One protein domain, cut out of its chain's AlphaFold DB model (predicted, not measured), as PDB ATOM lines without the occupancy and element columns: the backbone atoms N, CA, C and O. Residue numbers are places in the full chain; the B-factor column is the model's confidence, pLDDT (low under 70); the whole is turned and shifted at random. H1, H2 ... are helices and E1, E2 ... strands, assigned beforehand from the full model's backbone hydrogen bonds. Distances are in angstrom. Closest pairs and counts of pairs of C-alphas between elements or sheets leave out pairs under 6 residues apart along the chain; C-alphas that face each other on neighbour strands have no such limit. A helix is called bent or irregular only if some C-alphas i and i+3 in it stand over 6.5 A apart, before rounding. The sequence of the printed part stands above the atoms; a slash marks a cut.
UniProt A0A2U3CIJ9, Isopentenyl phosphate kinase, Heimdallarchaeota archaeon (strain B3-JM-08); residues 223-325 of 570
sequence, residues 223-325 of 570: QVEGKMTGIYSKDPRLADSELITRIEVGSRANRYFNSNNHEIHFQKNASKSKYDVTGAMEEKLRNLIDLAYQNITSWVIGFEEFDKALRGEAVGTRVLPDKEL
ATOM      1  N   GLN A 223       2.734   0.472  -6.570       71.31
ATOM      2  CA  GLN A 223       2.930   1.822  -7.086       71.31
ATOM      3  C   GLN A 223       1.582   2.452  -7.423       71.31
ATOM      4  O   GLN A 223       0.763   1.844  -8.121       71.31
ATOM      5  N   VAL A 224       1.380   3.658  -6.903       59.59
ATOM      6  CA  VAL A 224       0.260   4.558  -7.186       59.59
ATOM      7  C   VAL A 224       0.778   5.741  -8.014       59.59
ATOM      8  O   VAL A 224       1.978   6.032  -8.013       59.59
ATOM      9  N   GLU A 225      -0.131   6.392  -8.746       56.22
ATOM     10  CA  GLU A 225       0.088   7.628  -9.511       56.22
ATOM     11  C   GLU A 225       1.111   8.568  -8.843       56.22
ATOM     12  O   GLU A 225       1.042   8.845  -7.647       56.22
ATOM     13  N   GLY A 226       2.090   9.053  -9.614       54.50
ATOM     14  CA  GLY A 226       3.050  10.054  -9.130       54.50
ATOM     15  C   GLY A 226       4.085   9.571  -8.101       54.50
ATOM     16  O   GLY A 226       4.678  10.415  -7.436       54.50
ATOM     17  N   LYS A 227       4.341   8.256  -7.991       58.00
ATOM     18  CA  LYS A 227       5.236   7.618  -6.990       58.00
ATOM     19  C   LYS A 227       4.691   7.587  -5.554       58.00
ATOM     20  O   LYS A 227       5.457   7.453  -4.602       58.00
ATOM     21  N   MET A 228       3.375   7.671  -5.374       66.25
ATOM     22  CA  MET A 228       2.758   7.403  -4.070       66.25
ATOM     23  C   MET A 228       2.882   5.904  -3.740       66.25
ATOM     24  O   MET A 228       2.614   5.045  -4.586       66.25
ATOM     25  N   THR A 229       3.351   5.565  -2.537       70.00
ATOM     26  CA  THR A 229       3.655   4.173  -2.151       70.00
ATOM     27  C   THR A 229       3.434   3.956  -0.653       70.00
ATOM     28  O   THR A 229       3.671   4.860   0.142       70.00
ATOM     29  N   GLY A 230       2.952   2.769  -0.268       74.94
ATOM     30  CA  GLY A 230       2.521   2.464   1.105       74.94
ATOM     31  C   GLY A 230       1.001   2.517   1.306       74.94
ATOM     32  O   GLY A 230       0.230   2.506   0.346       74.94
ATOM     33  N   ILE A 231       0.580   2.525   2.571       77.25
ATOM     34  CA  ILE A 231      -0.807   2.645   3.039       77.25
ATOM     35  C   ILE A 231      -1.008   4.054   3.591       77.25
ATOM     36  O   ILE A 231      -0.199   4.534   4.381       77.25
ATOM     37  N   TYR A 232      -2.104   4.697   3.209       76.38
ATOM     38  CA  TYR A 232      -2.448   6.043   3.651       76.38
ATOM     39  C   TYR A 232      -3.689   6.017   4.550       76.38
ATOM     40  O   TYR A 232      -4.489   5.084   4.497       76.38
ATOM     41  N   SER A 233      -3.871   7.047   5.377       73.69
ATOM     42  CA  SER A 233      -5.035   7.177   6.270       73.69
ATOM     43  C   SER A 233      -6.371   7.372   5.529       73.69
ATOM     44  O   SER A 233      -7.438   7.196   6.119       73.69
ATOM     45  N   LYS A 234      -6.313   7.745   4.244       71.50
ATOM     46  CA  LYS A 234      -7.419   7.945   3.290       71.50
ATOM     47  C   LYS A 234      -6.859   7.962   1.855       71.50
ATOM     48  O   LYS A 234      -5.679   7.689   1.657       71.50
ATOM     49  N   ASP A 235      -7.678   8.299   0.854       70.62
ATOM     50  CA  ASP A 235      -7.234   8.473  -0.545       70.62
ATOM     51  C   ASP A 235      -5.977   9.381  -0.609       70.62
ATOM     52  O   ASP A 235      -6.019  10.505  -0.100       70.62
ATOM     53  N   PRO A 236      -4.842   8.918  -1.173       70.56
ATOM     54  CA  PRO A 236      -3.544   9.599  -1.070       70.56
ATOM     55  C   PRO A 236      -3.465  10.922  -1.846       70.56
ATOM     56  O   PRO A 236      -2.471  11.635  -1.743       70.56
ATOM     57  N   ARG A 237      -4.501  11.262  -2.623       69.69
ATOM     58  CA  ARG A 237      -4.587  12.511  -3.396       69.69
ATOM     59  C   ARG A 237      -5.367  13.605  -2.655       69.69
ATOM     60  O   ARG A 237      -5.477  14.719  -3.160       69.69
ATOM     61  N   LEU A 238      -5.912  13.301  -1.474       75.00
ATOM     62  CA  LEU A 238      -6.483  14.295  -0.564       75.00
ATOM     63  C   LEU A 238      -5.360  15.010   0.198       75.00
ATOM     64  O   LEU A 238      -4.407  14.379   0.650       75.00
ATOM     65  N   ALA A 239      -5.482  16.329   0.361       76.94
ATOM     66  CA  ALA A 239      -4.441  17.167   0.966       76.94
ATOM     67  C   ALA A 239      -4.175  16.864   2.456       76.94
ATOM     68  O   ALA A 239      -3.115  17.202   2.970       76.94
ATOM     69  N   ASP A 240      -5.130  16.229   3.138       79.19
ATOM     70  CA  ASP A 240      -5.078  15.799   4.537       79.19
ATOM     71  C   ASP A 240      -4.856  14.277   4.677       79.19
ATOM     72  O   ASP A 240      -5.243  13.668   5.682       79.19
ATOM     73  N   SER A 241      -4.294  13.640   3.644       77.38
ATOM     74  CA  SER A 241      -3.927  12.225   3.651       77.38
ATOM     75  C   SER A 241      -2.512  12.024   4.189       77.38
ATOM     76  O   SER A 241      -1.559  12.641   3.718       77.38
ATOM     77  N   GLU A 242      -2.366  11.134   5.170       80.25
ATOM     78  CA  GLU A 242      -1.083  10.840   5.811       80.25
ATOM     79  C   GLU A 242      -0.612   9.429   5.462       80.25
ATOM     80  O   GLU A 242      -1.388   8.474   5.538       80.25
ATOM     81  N   LEU A 243       0.673   9.288   5.119       80.56
ATOM     82  CA  LEU A 243       1.322   7.990   4.953       80.56
ATOM     83  C   LEU A 243       1.485   7.317   6.322       80.56
ATOM     84  O   LEU A 243       2.175   7.838   7.202       80.56
ATOM     85  N   ILE A 244       0.909   6.127   6.469       81.69
ATOM     86  CA  ILE A 244       1.135   5.256   7.620       81.69
ATOM     87  C   ILE A 244       2.515   4.621   7.441       81.69
ATOM     88  O   ILE A 244       2.716   3.817   6.533       81.69
ATOM     89  N   THR A 245       3.486   4.971   8.280       83.38
ATOM     90  CA  THR A 245       4.854   4.429   8.201       83.38
ATOM     91  C   THR A 245       5.038   3.201   9.084       83.38
ATOM     92  O   THR A 245       5.809   2.303   8.746       83.38
ATOM     93  N   ARG A 246       4.298   3.113  10.194       85.75
ATOM     94  CA  ARG A 246       4.324   1.954  11.087       85.75
ATOM     95  C   ARG A 246       2.919   1.548  11.499       85.75
ATOM     96  O   ARG A 246       2.099   2.395  11.841       85.75
ATOM     97  N   ILE A 247       2.675   0.245  11.501       84.06
ATOM     98  CA  ILE A 247       1.507  -0.371  12.125       84.06
ATOM     99  C   ILE A 247       2.033  -1.311  13.201       84.06
ATOM    100  O   ILE A 247       2.831  -2.201  12.907       84.06
ATOM    101  N   GLU A 248       1.617  -1.075  14.439       82.50
ATOM    102  CA  GLU A 248       1.820  -1.993  15.556       82.50
ATOM    103  C   GLU A 248       0.510  -2.749  15.746       82.50
ATOM    104  O   GLU A 248      -0.513  -2.159  16.108       82.50
ATOM    105  N   VAL A 249       0.536  -4.040  15.425       73.94
ATOM    106  CA  VAL A 249      -0.589  -4.939  15.687       73.94
ATOM    107  C   VAL A 249      -0.620  -5.258  17.177       73.94
ATOM    108  O   VAL A 249       0.434  -5.331  17.805       73.94
ATOM    109  N   GLY A 250      -1.819  -5.378  17.746       64.44
ATOM    110  CA  GLY A 250      -1.990  -5.613  19.175       64.44
ATOM    111  C   GLY A 250      -3.291  -6.332  19.497       64.44
ATOM    112  O   GLY A 250      -4.336  -5.990  18.943       64.44
ATOM    113  N   SER A 251      -3.230  -7.282  20.433       53.28
ATOM    114  CA  SER A 251      -4.334  -8.197  20.801       53.28
ATOM    115  C   SER A 251      -5.698  -7.530  21.059       53.28
ATOM    116  O   SER A 251      -6.742  -8.128  20.808       53.28
ATOM    117  N   ARG A 252      -5.713  -6.280  21.546       54.88
ATOM    118  CA  ARG A 252      -6.942  -5.504  21.825       54.88
ATOM    119  C   ARG A 252      -7.229  -4.394  20.813       54.88
ATOM    120  O   ARG A 252      -8.389  -4.028  20.629       54.88
ATOM    121  N   ALA A 253      -6.193  -3.816  20.207       66.12
ATOM    122  CA  ALA A 253      -6.300  -2.716  19.252       66.12
ATOM    123  C   ALA A 253      -4.985  -2.525  18.479       66.12
ATOM    124  O   ALA A 253      -3.905  -2.499  19.067       66.12
ATOM    125  N   ASN A 254      -5.099  -2.288  17.173       76.44
ATOM    126  CA  ASN A 254      -3.966  -1.937  16.314       76.44
ATOM    127  C   ASN A 254      -3.718  -0.426  16.343       76.44
ATOM    128  O   ASN A 254      -4.672   0.354  16.253       76.44
ATOM    129  N   ARG A 255      -2.447  -0.020  16.408       80.56
ATOM    130  CA  ARG A 255      -2.014   1.386  16.435       80.56
ATOM    131  C   ARG A 255      -1.266   1.739  15.150       80.56
ATOM    132  O   ARG A 255      -0.436   0.966  14.667       80.56
ATOM    133  N   TYR A 256      -1.564   2.909  14.591       85.00
ATOM    134  CA  TYR A 256      -1.080   3.364  13.283       85.00
ATOM    135  C   TYR A 256      -0.286   4.653  13.466       85.00
ATOM    136  O   TYR A 256      -0.771   5.559  14.132       85.00
ATOM    137  N   PHE A 257       0.899   4.764  12.869       82.75
ATOM    138  CA  PHE A 257       1.795   5.904  13.077       82.75
ATOM    139  C   PHE A 257       2.233   6.543  11.757       82.75
ATOM    140  O   PHE A 257       2.522   5.831  10.791       82.75
ATOM    141  N   ASN A 258       2.335   7.874  11.730       84.19
ATOM    142  CA  ASN A 258       2.951   8.614  10.623       84.19
ATOM    143  C   ASN A 258       4.484   8.714  10.774       84.19
ATOM    144  O   ASN A 258       5.080   8.239  11.743       84.19
ATOM    145  N   SER A 259       5.151   9.353   9.807       82.38
ATOM    146  CA  SER A 259       6.610   9.554   9.793       82.38
ATOM    147  C   SER A 259       7.162  10.323  11.000       82.38
ATOM    148  O   SER A 259       8.324  10.129  11.347       82.38
ATOM    149  N   ASN A 260       6.340  11.140  11.665       84.31
ATOM    150  CA  ASN A 260       6.703  11.877  12.880       84.31
ATOM    151  C   ASN A 260       6.420  11.076  14.168       84.31
ATOM    152  O   ASN A 260       6.520  11.621  15.264       84.31
ATOM    153  N   ASN A 261       6.065   9.789  14.049       82.38
ATOM    154  CA  ASN A 261       5.693   8.905  15.157       82.38
ATOM    155  C   ASN A 261       4.451   9.385  15.944       82.38
ATOM    156  O   ASN A 261       4.270   9.007  17.100       82.38
ATOM    157  N   HIS A 262       3.578  10.190  15.325       86.62
ATOM    158  CA  HIS A 262       2.256  10.503  15.876       86.62
ATOM    159  C   HIS A 262       1.262   9.394  15.522       86.62
ATOM    160  O   HIS A 262       1.294   8.872  14.406       86.62
ATOM    161  N   GLU A 263       0.378   9.053  16.461       86.94
ATOM    162  CA  GLU A 263      -0.692   8.079  16.240       86.94
ATOM    163  C   GLU A 263      -1.815   8.678  15.373       86.94
ATOM    164  O   GLU A 263      -2.238   9.816  15.582       86.94
ATOM    165  N   ILE A 264      -2.294   7.907  14.396       81.75
ATOM    166  CA  ILE A 264      -3.341   8.296  13.446       81.75
ATOM    167  C   ILE A 264      -4.586   7.438  13.684       81.75
ATOM    168  O   ILE A 264      -4.530   6.207  13.629       81.75
ATOM    169  N   HIS A 265      -5.746   8.070  13.859       73.19
ATOM    170  CA  HIS A 265      -7.015   7.347  13.938       73.19
ATOM    171  C   HIS A 265      -7.566   7.027  12.543       73.19
ATOM    172  O   HIS A 265      -7.889   7.920  11.759       73.19
ATOM    173  N   PHE A 266      -7.711   5.736  12.246       66.31
ATOM    174  CA  PHE A 266      -8.239   5.262  10.970       66.31
ATOM    175  C   PHE A 266      -9.775   5.310  10.940       66.31
ATOM    176  O   PHE A 266     -10.444   4.721  11.793       66.31
ATOM    177  N   GLN A 267     -10.363   5.965   9.935       57.00
ATOM    178  CA  GLN A 267     -11.812   5.912   9.720       57.00
ATOM    179  C   GLN A 267     -12.182   4.638   8.948       57.00
ATOM    180  O   GLN A 267     -11.879   4.520   7.763       57.00
ATOM    181  N   LYS A 268     -12.906   3.714   9.602       50.44
ATOM    182  CA  LYS A 268     -13.324   2.403   9.050       50.44
ATOM    183  C   LYS A 268     -13.970   2.433   7.652       50.44
ATOM    184  O   LYS A 268     -13.953   1.415   6.980       50.44
ATOM    185  N   ASN A 269     -14.521   3.565   7.209       47.78
ATOM    186  CA  ASN A 269     -15.280   3.682   5.956       47.78
ATOM    187  C   ASN A 269     -14.523   4.377   4.800       47.78
ATOM    188  O   ASN A 269     -15.125   4.640   3.758       47.78
ATOM    189  N   ALA A 270     -13.229   4.688   4.947       45.88
ATOM    190  CA  ALA A 270     -12.459   5.421   3.930       45.88
ATOM    191  C   ALA A 270     -12.152   4.618   2.639       45.88
ATOM    192  O   ALA A 270     -11.699   5.195   1.651       45.88
ATOM    193  N   SER A 271     -12.423   3.307   2.616       46.62
ATOM    194  CA  SER A 271     -12.128   2.376   1.510       46.62
ATOM    195  C   SER A 271     -13.014   2.533   0.258       46.62
ATOM    196  O   SER A 271     -12.781   1.864  -0.743       46.62
ATOM    197  N   LYS A 272     -14.016   3.426   0.261       41.91
ATOM    198  CA  LYS A 272     -15.025   3.560  -0.817       41.91
ATOM    199  C   LYS A 272     -14.730   4.641  -1.874       41.91
ATOM    200  O   LYS A 272     -15.652   5.152  -2.511       41.91
ATOM    201  N   SER A 273     -13.466   5.006  -2.090       40.25
ATOM    202  CA  SER A 273     -13.094   5.875  -3.220       40.25
ATOM    203  C   SER A 273     -13.160   5.087  -4.534       40.25
ATOM    204  O   SER A 273     -12.555   4.023  -4.643       40.25
ATOM    205  N   LYS A 274     -13.783   5.646  -5.588       37.59
ATOM    206  CA  LYS A 274     -13.683   5.103  -6.969       37.59
ATOM    207  C   LYS A 274     -12.249   5.124  -7.533       37.59
ATOM    208  O   LYS A 274     -12.006   4.694  -8.656       37.59
ATOM    209  N   TYR A 275     -11.331   5.684  -6.754       41.41
ATOM    210  CA  TYR A 275      -9.907   5.784  -6.984       41.41
ATOM    211  C   TYR A 275      -9.107   5.262  -5.775       41.41
ATOM    212  O   TYR A 275      -7.963   5.679  -5.589       41.41
ATOM    213  N   ASP A 276      -9.655   4.345  -4.959       44.19
ATOM    214  CA  ASP A 276      -8.770   3.429  -4.234       44.19
ATOM    215  C   ASP A 276      -8.039   2.594  -5.295       44.19
ATOM    216  O   ASP A 276      -8.472   1.544  -5.757       44.19
ATOM    217  N   VAL A 277      -6.907   3.135  -5.716       43.97
ATOM    218  CA  VAL A 277      -5.912   2.579  -6.630       43.97
ATOM    219  C   VAL A 277      -5.324   1.259  -6.128       43.97
ATOM    220  O   VAL A 277      -4.805   0.480  -6.932       43.97
ATOM    221  N   THR A 278      -5.435   0.975  -4.825       45.00
ATOM    222  CA  THR A 278      -5.112  -0.336  -4.257       45.00
ATOM    223  C   THR A 278      -6.277  -1.323  -4.378       45.00
ATOM    224  O   THR A 278      -6.033  -2.526  -4.310       45.00
ATOM    225  N   GLY A 279      -7.497  -0.823  -4.616       42.22
ATOM    226  CA  GLY A 279      -8.745  -1.551  -4.886       42.22
ATOM    227  C   GLY A 279      -9.281  -2.382  -3.724       42.22
ATOM    228  O   GLY A 279     -10.245  -3.121  -3.902       42.22
ATOM    229  N   ALA A 280      -8.595  -2.336  -2.585       49.50
ATOM    230  CA  ALA A 280      -8.669  -3.346  -1.543       49.50
ATOM    231  C   ALA A 280      -7.941  -2.879  -0.268       49.50
ATOM    232  O   ALA A 280      -7.364  -3.715   0.426       49.50
ATOM    233  N   MET A 281      -7.884  -1.573   0.042       58.16
ATOM    234  CA  MET A 281      -7.057  -1.080   1.160       58.16
ATOM    235  C   MET A 281      -7.387  -1.779   2.488       58.16
ATOM    236  O   MET A 281      -6.483  -2.192   3.205       58.16
ATOM    237  N   GLU A 282      -8.673  -1.981   2.771       59.47
ATOM    238  CA  GLU A 282      -9.170  -2.707   3.946       59.47
ATOM    239  C   GLU A 282      -8.788  -4.196   3.926       59.47
ATOM    240  O   GLU A 282      -8.367  -4.751   4.940       59.47
ATOM    241  N   GLU A 283      -8.865  -4.841   2.761       60.34
ATOM    242  CA  GLU A 283      -8.535  -6.258   2.607       60.34
ATOM    243  C   GLU A 283      -7.030  -6.521   2.727       60.34
ATOM    244  O   GLU A 283      -6.593  -7.446   3.408       60.34
ATOM    245  N   LYS A 284      -6.223  -5.653   2.114       70.38
ATOM    246  CA  LYS A 284      -4.767  -5.668   2.210       70.38
ATOM    247  C   LYS A 284      -4.314  -5.369   3.635       70.38
ATOM    248  O   LYS A 284      -3.424  -6.048   4.133       70.38
ATOM    249  N   LEU A 285      -4.948  -4.404   4.303       72.31
ATOM    250  CA  LEU A 285      -4.686  -4.101   5.706       72.31
ATOM    251  C   LEU A 285      -4.986  -5.315   6.596       72.31
ATOM    252  O   LEU A 285      -4.134  -5.699   7.391       72.31
ATOM    253  N   ARG A 286      -6.137  -5.974   6.398       70.56
ATOM    254  CA  ARG A 286      -6.491  -7.231   7.074       70.56
ATOM    255  C   ARG A 286      -5.445  -8.322   6.829       70.56
ATOM    256  O   ARG A 286      -4.971  -8.915   7.786       70.56
ATOM    257  N   ASN A 287      -5.017  -8.536   5.584       70.94
ATOM    258  CA  ASN A 287      -3.999  -9.544   5.259       70.94
ATOM    259  C   ASN A 287      -2.634  -9.245   5.904       70.94
ATOM    260  O   ASN A 287      -1.939 -10.167   6.314       70.94
ATOM    261  N   LEU A 288      -2.242  -7.974   6.007       77.94
ATOM    262  CA  LEU A 288      -0.996  -7.568   6.665       77.94
ATOM    263  C   LEU A 288      -1.064  -7.723   8.189       77.94
ATOM    264  O   LEU A 288      -0.075  -8.112   8.803       77.94
ATOM    265  N   ILE A 289      -2.224  -7.442   8.785       75.31
ATOM    266  CA  ILE A 289      -2.496  -7.687  10.206       75.31
ATOM    267  C   ILE A 289      -2.463  -9.195  10.493       75.31
ATOM    268  O   ILE A 289      -1.770  -9.622  11.411       75.31
ATOM    269  N   ASP A 290      -3.121 -10.011   9.665       70.88
ATOM    270  CA  ASP A 290      -3.089 -11.475   9.752       70.88
ATOM    271  C   ASP A 290      -1.656 -12.034   9.663       70.88
ATOM    272  O   ASP A 290      -1.321 -12.978  10.375       70.88
ATOM    273  N   LEU A 291      -0.799 -11.469   8.802       76.88
ATOM    274  CA  LEU A 291       0.622 -11.835   8.705       76.88
ATOM    275  C   LEU A 291       1.409 -11.422   9.960       76.88
ATOM    276  O   LEU A 291       2.244 -12.185  10.443       76.88
ATOM    277  N   ALA A 292       1.125 -10.253  10.530       75.69
ATOM    278  CA  ALA A 292       1.758  -9.793  11.763       75.69
ATOM    279  C   ALA A 292       1.345 -10.624  12.994       75.69
ATOM    280  O   ALA A 292       2.202 -10.902  13.828       75.69
ATOM    281  N   TYR A 293       0.100 -11.119  13.060       67.06
ATOM    282  CA  TYR A 293      -0.335 -12.136  14.036       67.06
ATOM    283  C   TYR A 293       0.325 -13.513  13.833       67.06
ATOM    284  O   TYR A 293       0.283 -14.363  14.716       67.06
ATOM    285  N   GLN A 294       0.962 -13.745  12.684       66.50
ATOM    286  CA  GLN A 294       1.832 -14.902  12.432       66.50
ATOM    287  C   GLN A 294       3.317 -14.559  12.695       66.50
ATOM    288  O   GLN A 294       4.216 -15.321  12.348       66.50
ATOM    289  N   ASN A 295       3.587 -13.407  13.330       68.44
ATOM    290  CA  ASN A 295       4.899 -12.793  13.565       68.44
ATOM    291  C   ASN A 295       5.720 -12.500  12.290       68.44
ATOM    292  O   ASN A 295       6.948 -12.394  12.333       68.44
ATOM    293  N   ILE A 296       5.064 -12.332  11.142       78.19
ATOM    294  CA  ILE A 296       5.737 -12.051   9.874       78.19
ATOM    295  C   ILE A 296       5.793 -10.538   9.658       78.19
ATOM    296  O   ILE A 296       4.775  -9.880   9.425       78.19
ATOM    297  N   THR A 297       7.002  -9.969   9.690       83.56
ATOM    298  CA  THR A 297       7.190  -8.544   9.377       83.56
ATOM    299  C   THR A 297       6.810  -8.296   7.923       83.56
ATOM    300  O   THR A 297       7.375  -8.904   7.014       83.56
ATOM    301  N   SER A 298       5.879  -7.375   7.691       87.88
ATOM    302  CA  SER A 298       5.365  -7.106   6.350       87.88
ATOM    303  C   SER A 298       5.599  -5.658   5.931       87.88
ATOM    304  O   SER A 298       5.480  -4.735   6.732       87.88
ATOM    305  N   TRP A 299       5.935  -5.457   4.659       87.31
ATOM    306  CA  TRP A 299       6.227  -4.151   4.072       87.31
ATOM    307  C   TRP A 299       5.273  -3.848   2.921       87.31
ATOM    308  O   TRP A 299       5.069  -4.702   2.062       87.31
ATOM    309  N   VAL A 300       4.756  -2.621   2.856       86.31
ATOM    310  CA  VAL A 300       4.092  -2.066   1.666       86.31
ATOM    311  C   VAL A 300       4.895  -0.859   1.199       86.31
ATOM    312  O   VAL A 300       4.959   0.156   1.893       86.31
ATOM    313  N   ILE A 301       5.543  -0.991   0.042       85.44
ATOM    314  CA  ILE A 301       6.575  -0.057  -0.436       85.44
ATOM    315  C   ILE A 301       6.551   0.112  -1.962       85.44
ATOM    316  O   ILE A 301       5.994  -0.719  -2.686       85.44
ATOM    317  N   GLY A 302       7.196   1.177  -2.440       83.38
ATOM    318  CA  GLY A 302       7.543   1.369  -3.849       83.38
ATOM    319  C   GLY A 302       8.608   0.395  -4.326       83.38
ATOM    320  O   GLY A 302       9.386  -0.116  -3.523       83.38
ATOM    321  N   PHE A 303       8.698   0.173  -5.638       82.56
ATOM    322  CA  PHE A 303       9.797  -0.633  -6.180       82.56
ATOM    323  C   PHE A 303      11.153   0.077  -6.004       82.56
ATOM    324  O   PHE A 303      12.179  -0.588  -5.890       82.56
ATOM    325  N   GLU A 304      11.154   1.410  -5.894       84.19
ATOM    326  CA  GLU A 304      12.334   2.232  -5.613       84.19
ATOM    327  C   GLU A 304      12.951   1.949  -4.225       84.19
ATOM    328  O   GLU A 304      14.157   2.090  -4.039       84.19
ATOM    329  N   GLU A 305      12.148   1.492  -3.257       85.38
ATOM    330  CA  GLU A 305      12.591   1.127  -1.899       85.38
ATOM    331  C   GLU A 305      12.883  -0.382  -1.753       85.38
ATOM    332  O   GLU A 305      13.171  -0.868  -0.657       85.38
ATOM    333  N   PHE A 306      12.818  -1.155  -2.843       90.06
ATOM    334  CA  PHE A 306      12.829  -2.618  -2.782       90.06
ATOM    335  C   PHE A 306      14.144  -3.217  -2.262       90.06
ATOM    336  O   PHE A 306      14.102  -4.092  -1.396       90.06
ATOM    337  N   ASP A 307      15.303  -2.727  -2.716       89.31
ATOM    338  CA  ASP A 307      16.611  -3.188  -2.213       89.31
ATOM    339  C   ASP A 307      16.736  -2.969  -0.694       89.31
ATOM    340  O   ASP A 307      17.134  -3.870   0.046       89.31
ATOM    341  N   LYS A 308      16.279  -1.809  -0.208       85.75
ATOM    342  CA  LYS A 308      16.243  -1.500   1.223       85.75
ATOM    343  C   LYS A 308      15.292  -2.432   1.974       85.75
ATOM    344  O   LYS A 308      15.634  -2.891   3.056       85.75
ATOM    345  N   ALA A 309      14.120  -2.772   1.431       85.75
ATOM    346  CA  ALA A 309      13.185  -3.686   2.102       85.75
ATOM    347  C   ALA A 309      13.720  -5.120   2.187       85.75
ATOM    348  O   ALA A 309      13.529  -5.783   3.208       85.75
ATOM    349  N   LEU A 310      14.457  -5.582   1.170       87.00
ATOM    350  CA  LEU A 310      15.176  -6.858   1.219       87.00
ATOM    351  C   LEU A 310      16.222  -6.872   2.357       87.00
ATOM    352  O   LEU A 310      16.362  -7.883   3.049       87.00
ATOM    353  N   ARG A 311      16.880  -5.731   2.618       84.00
ATOM    354  CA  ARG A 311      17.796  -5.512   3.762       84.00
ATOM    355  C   ARG A 311      17.089  -5.241   5.102       84.00
ATOM    356  O   ARG A 311      17.701  -5.405   6.149       84.00
ATOM    357  N   GLY A 312      15.803  -4.881   5.095       79.38
ATOM    358  CA  GLY A 312      15.032  -4.484   6.287       79.38
ATOM    359  C   GLY A 312      15.115  -2.991   6.654       79.38
ATOM    360  O   GLY A 312      14.707  -2.609   7.750       79.38
ATOM    361  N   GLU A 313      15.615  -2.160   5.736       80.75
ATOM    362  CA  GLU A 313      15.988  -0.744   5.904       80.75
ATOM    363  C   GLU A 313      15.032   0.248   5.201       80.75
ATOM    364  O   GLU A 313      15.286   1.451   5.199       80.75
ATOM    365  N   ALA A 314      13.968  -0.229   4.544       74.50
ATOM    366  CA  ALA A 314      13.104   0.616   3.709       74.50
ATOM    367  C   ALA A 314      12.343   1.700   4.486       74.50
ATOM    368  O   ALA A 314      12.059   1.568   5.678       74.50
ATOM    369  N   VAL A 315      11.930   2.745   3.763       64.50
ATOM    370  CA  VAL A 315      10.964   3.737   4.244       64.50
ATOM    371  C   VAL A 315       9.653   3.573   3.473       64.50
ATOM    372  O   VAL A 315       9.598   3.720   2.258       64.50
ATOM    373  N   GLY A 316       8.583   3.251   4.192       69.88
ATOM    374  CA  GLY A 316       7.236   3.013   3.669       69.88
ATOM    375  C   GLY A 316       6.355   2.488   4.798       69.88
ATOM    376  O   GLY A 316       6.681   2.724   5.961       69.88
ATOM    377  N   THR A 317       5.281   1.752   4.504       77.38
ATOM    378  CA  THR A 317       4.472   1.149   5.575       77.38
ATOM    379  C   THR A 317       5.088  -0.160   6.037       77.38
ATOM    380  O   THR A 317       5.055  -1.158   5.313       77.38
ATOM    381  N   ARG A 318       5.610  -0.173   7.263       83.31
ATOM    382  CA  ARG A 318       6.066  -1.380   7.952       83.31
ATOM    383  C   ARG A 318       5.006  -1.845   8.945       83.31
ATOM    384  O   ARG A 318       4.680  -1.131   9.890       83.31
ATOM    385  N   VAL A 319       4.504  -3.058   8.760       80.56
ATOM    386  CA  VAL A 319       3.631  -3.732   9.724       80.56
ATOM    387  C   VAL A 319       4.502  -4.635  10.586       80.56
ATOM    388  O   VAL A 319       5.204  -5.515  10.078       80.56
ATOM    389  N   LEU A 320       4.510  -4.345  11.883       75.19
ATOM    390  CA  LEU A 320       5.250  -5.094  12.884       75.19
ATOM    391  C   LEU A 320       4.327  -6.101  13.579       75.19
ATOM    392  O   LEU A 320       3.178  -5.754  13.866       75.19
ATOM    393  N   PRO A 321       4.847  -7.295  13.911       67.00
ATOM    394  CA  PRO A 321       4.265  -8.131  14.951       67.00
ATOM    395  C   PRO A 321       4.101  -7.361  16.260       67.00
ATOM    396  O   PRO A 321       4.859  -6.421  16.539       67.00
ATOM    397  N   ASP A 322       3.145  -7.795  17.070       60.28
ATOM    398  CA  ASP A 322       3.054  -7.350  18.455       60.28
ATOM    399  C   ASP A 322       4.321  -7.788  19.217       60.28
ATOM    400  O   ASP A 322       4.826  -8.894  19.032       60.28
ATOM    401  N   LYS A 323       4.846  -6.921  20.086       49.25
ATOM    402  CA  LYS A 323       5.968  -7.267  20.976       49.25
ATOM    403  C   LYS A 323       5.516  -8.031  22.223       49.25
ATOM    404  O   LYS A 323       6.371  -8.495  22.977       49.25
ATOM    405  N   GLU A 324       4.208  -8.134  22.450       48.22
ATOM    406  CA  GLU A 324       3.602  -8.958  23.498       48.22
ATOM    407  C   GLU A 324       3.310 -10.397  23.011       48.22
ATOM    408  O   GLU A 324       3.214 -11.302  23.837       48.22
ATOM    409  N   LEU A 325       3.292 -10.641  21.691       53.06
ATOM    410  CA  LEU A 325       3.029 -11.946  21.060       53.06
ATOM    411  C   LEU A 325       4.325 -12.626  20.555       53.06
ATOM    412  O   LEU A 325       4.562 -12.751  19.353       53.06
TER     413      LEU A 325
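Overview. This is residues 223 to 325 of the 570 residues of the protein "Isopentenyl phosphate kinase" of Heimdallarchaeota archaeon (strain B3-JM-08) (UniProt A0A2U3CIJ9). With little regular structure, a small four-stranded sheet has H1 over one face, H2 by edge strand E3, and long loops. The 103 printed residues hold E1, E2, H1, E3, H2, E4 in turn; the mixed sheet runs E2 E1 E4 E3. The class is mixed, with 36 residues in named elements; the whole is compact, radius of gyration of the C-alphas 13.1 A, spanning 36 by 32 by 25 A.

Along the chain. E1 is residues 246 to 248, from C-alpha 246 at (4.324, 1.954, 11.087); E2 is 255 to 257. H1 is 281 to 292, 16.3 A; E3 297 to 301, 13.0 A; H2 303 to 311, irregular, C-alphas 304 and 307 being 7.7 A apart; E4 is residues 317 to 320, ending with C-alpha 320 at (5.250, -5.094, 12.884).

Arrangement. E1 and E2 form an antiparallel hairpin, N 257 and O 246 at 2.8 A. E1 and E4 are parallel, N 247 and O 318 at 2.9 A; E4 and E3 antiparallel, N 319 and O 298 at 2.8 A. H1 is on the sheet, two layers, height 9.5 A; its closest C-alphas to E3 are Leu 288 and Ser 298, 6.4 A. H2 only grazes the sheet. E2, H1, E3 make a split strand-helix-strand unit, crossover left-handed. O i to N i+4 pairs are within hydrogen-bond range throughout H1, 3 of 5 in H2.

Size, cuts and confidence. The printed part has no cut; the E2 to H1 link is long, and pLDDT is under 70 for 38 residues, among them 266 to 283.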